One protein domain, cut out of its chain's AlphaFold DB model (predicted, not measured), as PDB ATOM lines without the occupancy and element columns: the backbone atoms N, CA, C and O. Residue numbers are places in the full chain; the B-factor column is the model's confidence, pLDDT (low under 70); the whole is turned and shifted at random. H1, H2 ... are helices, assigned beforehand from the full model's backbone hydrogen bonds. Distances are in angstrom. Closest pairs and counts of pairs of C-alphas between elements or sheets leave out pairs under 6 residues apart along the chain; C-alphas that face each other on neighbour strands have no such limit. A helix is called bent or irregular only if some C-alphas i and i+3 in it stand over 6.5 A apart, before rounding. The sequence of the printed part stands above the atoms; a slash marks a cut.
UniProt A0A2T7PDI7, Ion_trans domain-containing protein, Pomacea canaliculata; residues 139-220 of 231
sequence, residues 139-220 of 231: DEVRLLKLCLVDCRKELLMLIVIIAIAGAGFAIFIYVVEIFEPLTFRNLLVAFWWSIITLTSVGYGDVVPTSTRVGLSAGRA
ATOM      1  N   ASP A 139      41.063  43.718  -9.041       51.31
ATOM      2  CA  ASP A 139      40.269  44.747  -9.746       51.31
ATOM      3  C   ASP A 139      38.844  44.227 -10.053       51.31
ATOM      4  O   ASP A 139      37.884  44.981 -10.200       51.31
ATOM      5  N   GLU A 140      38.674  42.909 -10.052       57.31
ATOM      6  CA  GLU A 140      37.414  42.192 -10.220       57.31
ATOM      7  C   GLU A 140      36.503  42.330  -8.984       57.31
ATOM      8  O   GLU A 140      35.287  42.423  -9.130       57.31
ATOM      9  N   VAL A 141      37.061  42.483  -7.770       53.38
ATOM     10  CA  VAL A 141      36.286  42.845  -6.565       53.38
ATOM     11  C   VAL A 141      35.728  44.268  -6.678       53.38
ATOM     12  O   VAL A 141      34.666  44.555  -6.129       53.38
ATOM     13  N   ARG A 142      36.401  45.178  -7.398       50.38
ATOM     14  CA  ARG A 142      35.883  46.532  -7.672       50.38
ATOM     15  C   ARG A 142      34.677  46.480  -8.609       50.38
ATOM     16  O   ARG A 142      33.698  47.174  -8.346       50.38
ATOM     17  N   LEU A 143      34.738  45.644  -9.647       56.00
ATOM     18  CA  LEU A 143      33.623  45.419 -10.569       56.00
ATOM     19  C   LEU A 143      32.444  44.749  -9.849       56.00
ATOM     20  O   LEU A 143      31.325  45.241  -9.918       56.00
ATOM     21  N   LEU A 144      32.719  43.704  -9.062       65.88
ATOM     22  CA  LEU A 144      31.720  43.034  -8.232       65.88
ATOM     23  C   LEU A 144      31.074  44.010  -7.243       65.88
ATOM     24  O   LEU A 144      29.864  43.988  -7.079       65.88
ATOM     25  N   LYS A 145      31.849  44.900  -6.611       60.47
ATOM     26  CA  LYS A 145      31.315  45.937  -5.713       60.47
ATOM     27  C   LYS A 145      30.426  46.937  -6.444       60.47
ATOM     28  O   LYS A 145      29.387  47.283  -5.899       60.47
ATOM     29  N   LEU A 146      30.815  47.395  -7.634       60.84
ATOM     30  CA  LEU A 146      29.990  48.303  -8.433       60.84
ATOM     31  C   LEU A 146      28.651  47.635  -8.777       60.84
ATOM     32  O   LEU A 146      27.602  48.155  -8.416       60.84
ATOM     33  N   CYS A 147      28.700  46.411  -9.306       71.38
ATOM     34  CA  CYS A 147      27.507  45.624  -9.610       71.38
ATOM     35  C   CYS A 147      26.664  45.309  -8.360       71.38
ATOM     36  O   CYS A 147      25.443  45.373  -8.419       71.38
ATOM     37  N   LEU A 148      27.279  45.009  -7.210       72.88
ATOM     38  CA  LEU A 148      26.568  44.752  -5.951       72.88
ATOM     39  C   LEU A 148      25.931  46.013  -5.365       72.88
ATOM     40  O   LEU A 148      24.875  45.921  -4.749       72.88
ATOM     41  N   VAL A 149      26.560  47.181  -5.515       73.25
ATOM     42  CA  VAL A 149      25.995  48.462  -5.067       73.25
ATOM     43  C   VAL A 149      24.808  48.852  -5.939       73.25
ATOM     44  O   VAL A 149      23.814  49.348  -5.397       73.25
ATOM     45  N   ASP A 150      24.894  48.579  -7.239       78.81
ATOM     46  CA  ASP A 150      23.813  48.806  -8.196       78.81
ATOM     47  C   ASP A 150      22.645  47.836  -7.940       78.81
ATOM     48  O   ASP A 150      21.501  48.267  -7.791       78.81
ATOM     49  N   CYS A 151      22.931  46.547  -7.724       82.75
ATOM     50  CA  CYS A 151      21.937  45.508  -7.422       82.75
ATOM     51  C   CYS A 151      21.600  45.371  -5.926       82.75
ATOM     52  O   CYS A 151      20.914  44.427  -5.527       82.75
ATOM     53  N   ARG A 152      22.041  46.297  -5.059       79.19
ATOM     54  CA  ARG A 152      21.925  46.137  -3.592       79.19
ATOM     55  C   ARG A 152      20.490  45.937  -3.119       79.19
ATOM     56  O   ARG A 152      20.250  45.221  -2.153       79.19
ATOM     57  N   LYS A 153      19.536  46.594  -3.785       78.31
ATOM     58  CA  LYS A 153      18.110  46.530  -3.441       78.31
ATOM     59  C   LYS A 153      17.512  45.178  -3.823       78.31
ATOM     60  O   LYS A 153      16.770  44.608  -3.033       78.31
ATOM     61  N   GLU A 154      17.873  44.658  -4.991       89.25
ATOM     62  CA  GLU A 154      17.414  43.359  -5.492       89.25
ATOM     63  C   GLU A 154      17.993  42.212  -4.658       89.25
ATOM     64  O   GLU A 154      17.257  41.328  -4.224       89.25
ATOM     65  N   LEU A 155      19.288  42.280  -4.328       85.75
ATOM     66  CA  LEU A 155      19.943  41.303  -3.459       85.75
ATOM     67  C   LEU A 155      19.359  41.314  -2.040       85.75
ATOM     68  O   LEU A 155      19.120  40.257  -1.461       85.75
ATOM     69  N   LEU A 156      19.101  42.498  -1.477       84.88
ATOM     70  CA  LEU A 156      18.516  42.617  -0.143       84.88
ATOM     71  C   LEU A 156      17.078  42.080  -0.106       84.88
ATOM     72  O   LEU A 156      16.726  41.374   0.835       84.88
ATOM     73  N   MET A 157      16.277  42.335  -1.145       83.75
ATOM     74  CA  MET A 157      14.942  41.738  -1.285       83.75
ATOM     75  C   MET A 157      15.012  40.207  -1.366       83.75
ATOM     76  O   MET A 157      14.256  39.527  -0.675       83.75
ATOM     77  N   LEU A 158      15.952  39.656  -2.141       88.44
ATOM     78  CA  LEU A 158      16.157  38.210  -2.252       88.44
ATOM     79  C   LEU A 158      16.532  37.577  -0.903       88.44
ATOM     80  O   LEU A 158      15.950  36.564  -0.519       88.44
ATOM     81  N   ILE A 159      17.458  38.189  -0.156       89.38
ATOM     82  CA  ILE A 159      17.865  37.712   1.177       89.38
ATOM     83  C   ILE A 159      16.674  37.715   2.143       89.38
ATOM     84  O   ILE A 159      16.494  36.753   2.889       89.38
ATOM     85  N   VAL A 160      15.832  38.752   2.112       86.62
ATOM     86  CA  VAL A 160      14.621  38.827   2.948       86.62
ATOM     87  C   VAL A 160      13.619  37.732   2.577       86.62
ATOM     88  O   VAL A 160      13.083  37.075   3.469       86.62
ATOM     89  N   ILE A 161      13.400  37.476   1.284       89.88
ATOM     90  CA  ILE A 161      12.507  36.402   0.818       89.88
ATOM     91  C   ILE A 161      13.020  35.032   1.278       89.88
ATOM     92  O   ILE A 161      12.247  34.248   1.828       89.88
ATOM     93  N   ILE A 162      14.321  34.761   1.123       90.31
ATOM     94  CA  ILE A 162      14.941  33.509   1.583       90.31
ATOM     95  C   ILE A 162      14.854  33.381   3.108       90.31
ATOM     96  O   ILE A 162      14.587  32.291   3.601       90.31
ATOM     97  N   ALA A 163      15.020  34.466   3.867       89.62
ATOM     98  CA  ALA A 163      14.907  34.436   5.325       89.62
ATOM     99  C   ALA A 163      13.476  34.132   5.799       89.62
ATOM    100  O   ALA A 163      13.293  33.298   6.685       89.62
ATOM    101  N   ILE A 164      12.462  34.763   5.196       91.69
ATOM    102  CA  ILE A 164      11.050  34.530   5.539       91.69
ATOM    103  C   ILE A 164      10.631  33.109   5.147       91.69
ATOM    104  O   ILE A 164      10.080  32.386   5.977       91.69
ATOM    105  N   ALA A 165      10.928  32.687   3.913       90.12
ATOM    106  CA  ALA A 165      10.660  31.324   3.459       90.12
ATOM    107  C   ALA A 165      11.410  30.307   4.330       90.12
ATOM    108  O   ALA A 165      10.815  29.348   4.816       90.12
ATOM    109  N   GLY A 166      12.688  30.570   4.607       91.62
ATOM    110  CA  GLY A 166      13.550  29.753   5.449       91.62
ATOM    111  C   GLY A 166      12.973  29.544   6.845       91.62
ATOM    112  O   GLY A 166      12.878  28.406   7.304       91.62
ATOM    113  N   ALA A 167      12.525  30.620   7.496       92.50
ATOM    114  CA  ALA A 167      11.907  30.569   8.818       92.50
ATOM    115  C   ALA A 167      10.562  29.828   8.795       92.50
ATOM    116  O   ALA A 167      10.308  29.001   9.669       92.50
ATOM    117  N   GLY A 168       9.729  30.060   7.774       92.12
ATOM    118  CA  GLY A 168       8.457  29.353   7.601       92.12
ATOM    119  C   GLY A 168       8.641  27.842   7.440       92.12
ATOM    120  O   GLY A 168       8.023  27.058   8.162       92.12
ATOM    121  N   PHE A 169       9.551  27.425   6.558       89.50
ATOM    122  CA  PHE A 169       9.883  26.012   6.351       89.50
ATOM    123  C   PHE A 169      10.554  25.376   7.577       89.50
ATOM    124  O   PHE A 169      10.289  24.213   7.875       89.50
ATOM    125  N   ALA A 170      11.357  26.132   8.331       89.88
ATOM    126  CA  ALA A 170      11.973  25.661   9.570       89.88
ATOM    127  C   ALA A 170      10.933  25.350  10.654       89.88
ATOM    128  O   ALA A 170      11.003  24.306  11.297       89.88
ATOM    129  N   ILE A 171       9.949  26.235  10.838       92.06
ATOM    130  CA  ILE A 171       8.847  26.012  11.783       92.06
ATOM    131  C   ILE A 171       8.020  24.804  11.336       92.06
ATOM    132  O   ILE A 171       7.705  23.941  12.151       92.06
ATOM    133  N   PHE A 172       7.710  24.711  10.038       88.62
ATOM    134  CA  PHE A 172       6.949  23.596   9.482       88.62
ATOM    135  C   PHE A 172       7.627  22.245   9.741       88.62
ATOM    136  O   PHE A 172       6.999  21.349  10.304       88.62
ATOM    137  N   ILE A 173       8.911  22.099   9.389       86.44
ATOM    138  CA  ILE A 173       9.609  20.818   9.553       86.44
ATOM    139  C   ILE A 173       9.817  20.459  11.027       86.44
ATOM    140  O   ILE A 173       9.675  19.296  11.394       86.44
ATOM    141  N   TYR A 174      10.059  21.453  11.887       87.50
ATOM    142  CA  TYR A 174      10.190  21.247  13.328       87.50
ATOM    143  C   TYR A 174       8.896  20.705  13.955       87.50
ATOM    144  O   TYR A 174       8.945  19.830  14.815       87.50
ATOM    145  N   VAL A 175       7.732  21.179  13.499       85.88
ATOM    146  CA  VAL A 175       6.428  20.664  13.954       85.88
ATOM    147  C   VAL A 175       6.159  19.259  13.415       85.88
ATOM    148  O   VAL A 175       5.646  18.414  14.144       85.88
ATOM    149  N   VAL A 176       6.502  18.987  12.153       85.50
ATOM    150  CA  VAL A 176       6.314  17.654  11.553       85.50
ATOM    151  C   VAL A 176       7.151  16.589  12.266       85.50
ATOM    152  O   VAL A 176       6.682  15.468  12.463       85.50
ATOM    153  N   GLU A 177       8.360  16.951  12.680       82.06
ATOM    154  CA  GLU A 177       9.328  16.063  13.332       82.06
ATOM    155  C   GLU A 177       9.283  16.140  14.863       82.06
ATOM    156  O   GLU A 177      10.175  15.644  15.544       82.06
ATOM    157  N   ILE A 178       8.222  16.713  15.442       80.56
ATOM    158  CA  ILE A 178       8.116  16.900  16.897       80.56
ATOM    159  C   ILE A 178       8.164  15.583  17.691       80.56
ATOM    160  O   ILE A 178       8.502  15.575  18.872       80.56
ATOM    161  N   PHE A 179       7.832  14.465  17.039       75.50
ATOM    162  CA  PHE A 179       7.846  13.129  17.632       75.50
ATOM    163  C   PHE A 179       9.212  12.427  17.534       75.50
ATOM    164  O   PHE A 179       9.402  11.408  18.196       75.50
ATOM    165  N   GLU A 180      10.170  12.968  16.771       75.44
ATOM    166  CA  GLU A 180      11.540  12.453  16.654       75.44
ATOM    167  C   GLU A 180      12.569  13.490  17.157       75.44
ATOM    168  O   GLU A 180      13.125  14.278  16.389       75.44
ATOM    169  N   PRO A 181      12.883  13.496  18.468       65.25
ATOM    170  CA  PRO A 181      13.661  14.570  19.098       65.25
ATOM    171  C   PRO A 181      15.154  14.595  18.717       65.25
ATOM    172  O   PRO A 181      15.860  15.546  19.052       65.25
ATOM    173  N   LEU A 182      15.664  13.549  18.055       67.75
ATOM    174  CA  LEU A 182      17.089  13.413  17.733       67.75
ATOM    175  C   LEU A 182      17.483  14.104  16.419       67.75
ATOM    176  O   LEU A 182      18.644  14.480  16.266       67.75
ATOM    177  N   THR A 183      16.534  14.312  15.505       72.88
ATOM    178  CA  THR A 183      16.809  14.814  14.150       72.88
ATOM    179  C   THR A 183      16.897  16.344  14.125       72.88
ATOM    180  O   THR A 183      17.885  16.904  13.651       72.88
ATOM    181  N   PHE A 184      15.925  17.045  14.726       79.88
ATOM    182  CA  PHE A 184      15.895  18.513  14.804       79.88
ATOM    183  C   PHE A 184      15.935  19.011  16.256       79.88
ATOM    184  O   PHE A 184      14.914  19.347  16.846       79.88
ATOM    185  N   ARG A 185      17.146  19.109  16.831       80.25
ATOM    186  CA  ARG A 185      17.349  19.476  18.252       80.25
ATOM    187  C   ARG A 185      16.835  20.866  18.633       80.25
ATOM    188  O   ARG A 185      16.445  21.071  19.772       80.25
ATOM    189  N   ASN A 186      16.903  21.831  17.716       86.75
ATOM    190  CA  ASN A 186      16.491  23.216  17.939       86.75
ATOM    191  C   ASN A 186      15.938  23.808  16.638       86.75
ATOM    192  O   ASN A 186      16.361  23.409  15.550       86.75
ATOM    193  N   LEU A 187      15.105  24.848  16.744       88.19
ATOM    194  CA  LEU A 187      14.581  25.584  15.584       88.19
ATOM    195  C   LEU A 187      15.699  26.116  14.665       88.19
ATOM    196  O   LEU A 187      15.546  26.132  13.451       88.19
ATOM    197  N   LEU A 188      16.852  26.489  15.229       88.31
ATOM    198  CA  LEU A 188      18.014  26.947  14.458       88.31
ATOM    199  C   LEU A 188      18.623  25.846  13.575       88.31
ATOM    200  O   LEU A 188      19.100  26.140  12.483       88.31
ATOM    201  N   VAL A 189      18.569  24.582  14.009       86.81
ATOM    202  CA  VAL A 189      19.024  23.435  13.203       86.81
ATOM    203  C   VAL A 189      18.039  23.176  12.059       86.81
ATOM    204  O   VAL A 189      18.453  22.944  10.926       86.81
ATOM    205  N   ALA A 190      16.736  23.309  12.321       87.75
ATOM    206  CA  ALA A 190      15.709  23.263  11.280       87.75
ATOM    207  C   ALA A 190      15.834  24.434  10.284       87.75
ATOM    208  O   ALA A 190      15.607  24.261   9.089       87.75
ATOM    209  N   PHE A 191      16.252  25.615  10.750       90.69
ATOM    210  CA  PHE A 191      16.521  26.780   9.904       90.69
ATOM    211  C   PHE A 191      17.752  26.592   9.015       90.69
ATOM    212  O   PHE A 191      17.689  26.905   7.827       90.69
ATOM    213  N   TRP A 192      18.834  26.012   9.545       89.88
ATOM    214  CA  TRP A 192      19.992  25.598   8.746       89.88
ATOM    215  C   TRP A 192      19.581  24.643   7.622       89.88
ATOM    216  O   TRP A 192      19.848  24.925   6.454       89.88
ATOM    217  N   TRP A 193      18.847  23.578   7.965       89.31
ATOM    218  CA  TRP A 193      18.326  22.612   6.997       89.31
ATOM    219  C   TRP A 193      17.429  23.260   5.928       89.31
ATOM    220  O   TRP A 193      17.531  22.961   4.737       89.31
ATOM    221  N   SER A 194      16.579  24.199   6.343       90.25
ATOM    222  CA  SER A 194      15.690  24.949   5.458       90.25
ATOM    223  C   SER A 194      16.467  25.809   4.450       90.25
ATOM    224  O   SER A 194      16.179  25.765   3.254       90.25
ATOM    225  N   ILE A 195      17.516  26.517   4.888       90.75
ATOM    226  CA  ILE A 195      18.366  27.329   4.001       90.75
ATOM    227  C   ILE A 195      19.092  26.456   2.976       90.75
ATOM    228  O   ILE A 195      19.050  26.764   1.784       90.75
ATOM    229  N   ILE A 196      19.750  25.373   3.403       91.06
ATOM    230  CA  ILE A 196      20.519  24.506   2.489       91.06
ATOM    231  C   ILE A 196      19.616  23.782   1.483       91.06
ATOM    232  O   ILE A 196      20.048  23.490   0.370       91.06
ATOM    233  N   THR A 197      18.356  23.530   1.851       88.56
ATOM    234  CA  THR A 197      17.354  22.911   0.975       88.56
ATOM    235  C   THR A 197      16.779  23.927  -0.015       88.56
ATOM    236  O   THR A 197      16.731  23.650  -1.210       88.56
ATOM    237  N   LEU A 198      16.421  25.135   0.439       87.62
ATOM    238  CA  LEU A 198      15.936  26.225  -0.424       87.62
ATOM    239  C   LEU A 198      16.996  26.714  -1.417       87.62
ATOM    240  O   LEU A 198      16.662  27.120  -2.527       87.62
ATOM    241  N   THR A 199      18.271  26.660  -1.034       89.62
ATOM    242  CA  THR A 199      19.408  26.991  -1.909       89.62
ATOM    243  C   THR A 199      19.880  25.809  -2.759       89.62
ATOM    244  O   THR A 199      20.841  25.952  -3.511       89.62
ATOM    245  N   SER A 200      19.207  24.653  -2.685       89.31
ATOM    246  CA  SER A 200      19.531  23.417  -3.416       89.31
ATOM    247  C   SER A 200      20.941  22.851  -3.176       89.31
ATOM    248  O   SER A 200      21.413  22.033  -3.959       89.31
ATOM    249  N   VAL A 201      21.614  23.247  -2.087       92.56
ATOM    250  CA  VAL A 201      22.949  22.735  -1.726       92.56
ATOM    251  C   VAL A 201      22.861  21.297  -1.217       92.56
ATOM    252  O   VAL A 201      23.620  20.445  -1.664       92.56
ATOM    253  N   GLY A 202      21.936  21.028  -0.287       86.81
ATOM    254  CA  GLY A 202      21.604  19.671   0.161       86.81
ATOM    255  C   GLY A 202      22.781  18.835   0.689       86.81
ATOM    256  O   GLY A 202      22.973  17.718   0.222       86.81
ATOM    257  N   TYR A 203      23.538  19.336   1.678       85.31
ATOM    258  CA  TYR A 203      24.687  18.614   2.259       85.31
ATOM    259  C   TYR A 203      24.360  17.199   2.772       85.31
ATOM    260  O   TYR A 203      25.230  16.331   2.752       85.31
ATOM    261  N   GLY A 204      23.125  16.966   3.233       84.19
ATOM    262  CA  GLY A 204      22.682  15.665   3.747       84.19
ATOM    263  C   GLY A 204      23.157  15.351   5.172       84.19
ATOM    264  O   GLY A 204      23.092  14.200   5.592       84.19
ATOM    265  N   ASP A 205      23.623  16.360   5.912       83.62
ATOM    266  CA  ASP A 205      24.034  16.290   7.320       83.62
ATOM    267  C   ASP A 205      22.844  16.121   8.279       83.62
ATOM    268  O   ASP A 205      22.938  15.398   9.271       83.62
ATOM    269  N   VAL A 206      21.713  16.755   7.964       83.25
ATOM    270  CA  VAL A 206      20.441  16.624   8.688       83.25
ATOM    271  C   VAL A 206      19.334  16.368   7.671       83.25
ATOM    272  O   VAL A 206      19.280  17.025   6.634       83.25
ATOM    273  N   VAL A 207      18.452  15.400   7.926       83.81
ATOM    274  CA  VAL A 207      17.373  15.032   6.995       83.81
ATOM    275  C   VAL A 207      16.167  14.550   7.798       83.81
ATOM    276  O   VAL A 207      16.375  13.767   8.723       83.81
ATOM    277  N   PRO A 208      14.928  14.968   7.475       79.19
ATOM    278  CA  PRO A 208      13.739  14.451   8.146       79.19
ATOM    279  C   PRO A 208      13.632  12.929   7.994       79.19
ATOM    280  O   PRO A 208      13.768  12.384   6.895       79.19
ATOM    281  N   THR A 209      13.409  12.251   9.114       70.81
ATOM    282  CA  THR A 209      13.342  10.789   9.225       70.81
ATOM    283  C   THR A 209      11.909  10.279   9.337       70.81
ATOM    284  O   THR A 209      11.672   9.105   9.040       70.81
ATOM    285  N   SER A 210      10.942  11.147   9.653       65.94
ATOM    286  CA  SER A 210       9.536  10.780   9.785       65.94
ATOM    287  C   SER A 210       8.968  10.215   8.485       65.94
ATOM    288  O   SER A 210       8.989  10.840   7.417       65.94
ATOM    289  N   THR A 211       8.352   9.038   8.597       55.97
ATOM    290  CA  THR A 211       7.683   8.290   7.519       55.97
ATOM    291  C   THR A 211       6.646   9.123   6.746       55.97
ATOM    292  O   THR A 211       6.332   8.800   5.603       55.97
ATOM    293  N   ARG A 212       6.128  10.222   7.318       54.00
ATOM    294  CA  ARG A 212       5.125  11.096   6.675       54.00
ATOM    295  C   ARG A 212       5.702  12.081   5.647       54.00
ATOM    296  O   ARG A 212       4.974  12.473   4.742       54.00
ATOM    297  N   VAL A 213       6.985  12.441   5.739       52.59
ATOM    298  CA  VAL A 213       7.712  13.258   4.734       52.59
ATOM    299  C   VAL A 213       8.722  12.404   3.956       52.59
ATOM    300  O   VAL A 213       8.964  12.628   2.769       52.59
ATOM    301  N   GLY A 214       9.232  11.337   4.572       45.53
ATOM    302  CA  GLY A 214      10.130  10.369   3.946       45.53
ATOM    303  C   GLY A 214       9.516   9.548   2.805       45.53
ATOM    304  O   GLY A 214      10.256   8.880   2.102       45.53
ATOM    305  N   LEU A 215       8.204   9.587   2.554       42.94
ATOM    306  CA  LEU A 215       7.584   8.851   1.436       42.94
ATOM    307  C   LEU A 215       7.526   9.649   0.123       42.94
ATOM    308  O   LEU A 215       7.524   9.046  -0.949       42.94
ATOM    309  N   SER A 216       7.562  10.984   0.182       44.66
ATOM    310  CA  SER A 216       7.736  11.846  -0.997       44.66
ATOM    311  C   SER A 216       9.210  12.154  -1.283       44.66
ATOM    312  O   SER A 216       9.580  12.285  -2.446       44.66
ATOM    313  N   ALA A 217      10.070  12.185  -0.256       46.44
ATOM    314  CA  ALA A 217      11.518  12.384  -0.407       46.44
ATOM    315  C   ALA A 217      12.346  11.076  -0.442       46.44
ATOM    316  O   ALA A 217      13.464  11.055  -0.949       46.44
ATOM    317  N   GLY A 218      11.823   9.958   0.073       40.59
ATOM    318  CA  GLY A 218      12.589   8.728   0.332       40.59
ATOM    319  C   GLY A 218      12.443   7.601  -0.688       40.59
ATOM    320  O   GLY A 218      12.908   6.495  -0.418       40.59
ATOM    321  N   ARG A 219      11.925   7.859  -1.899       37.50
ATOM    322  CA  ARG A 219      12.230   6.973  -3.045       37.50
ATOM    323  C   ARG A 219      13.659   7.194  -3.589       37.50
ATOM    324  O   ARG A 219      14.076   6.502  -4.504       37.50
ATOM    325  N   ALA A 220      14.432   8.105  -2.988       43.72
ATOM    326  CA  ALA A 220      15.849   8.335  -3.281       43.72
ATOM    327  C   ALA A 220      16.815   7.565  -2.350       43.72
ATOM    328  O   ALA A 220      18.011   7.850  -2.332       43.72
TER     329      ALA A 220
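This is residues 139 to 220 of the 231 residues of the protein "Ion_trans domain-containing protein" of Pomacea canaliculata (UniProt A0A2T7PDI7). One long helix, H2, makes the spine of this model; H1 meets its first end at a corner, and H3 packs slantwise on its later part. Residues 139 to 161, H1 and the first part of H2, stick out as a free arm from a body made by the rest of H2, H3, the loops and the small, poorly formed H4. The printed part has 82 residues with four named helices, in the order H1, H2, H3, H4, and no named strand; the class is all helix. The whole is loose, with a radius of gyration of the C-alphas of 16.7 A, and spans 51 by 24 by 20 A, the arm adding much of the length.

H2, residues 152 to 176, is 35.8 A long from C-alpha 152 at (21.925, 46.137, -3.592) to C-alpha 176 at (6.314, 17.654, 11.553). H3, residues 187 to 198, measures 16.1 A. H1, residues 139 to 150, measures 17.0 A and begins at C-alpha 139, (40.269, 44.747, -9.746). H4, residues 214 to 220, measures 9.4 A and is only just irregular: C-alphas 216 and 219 are 6.9 A apart.

H2 and H3 touch, their closest C-alphas, those of Ala 170 and Phe 191, being 4.7 A apart. They run opposite ways at a steep tilt of 59 degrees. H1 and H2 are close but not clearly touching, with the closest C-alphas, Leu 148 and Leu 155, 7.9 A apart; their lines are about perpendicular, at 78 degrees. H4 is apart from H1, H2 and H3. Each O i to N i+4 pair is within hydrogen-bond range in H1, H2 and H3; in H4 it is 1 of 3, with 0 of 4 O i to N i+3 pairs.

The farthest C-alphas, Asp 139 and Phe 179, are 52.9 A apart. The printed part has no cut; the link from H3 to H4, residues 199 to 213, is long. Confidence is under 70 at residues 139 to 146, 181 to 182 and 210 to 220.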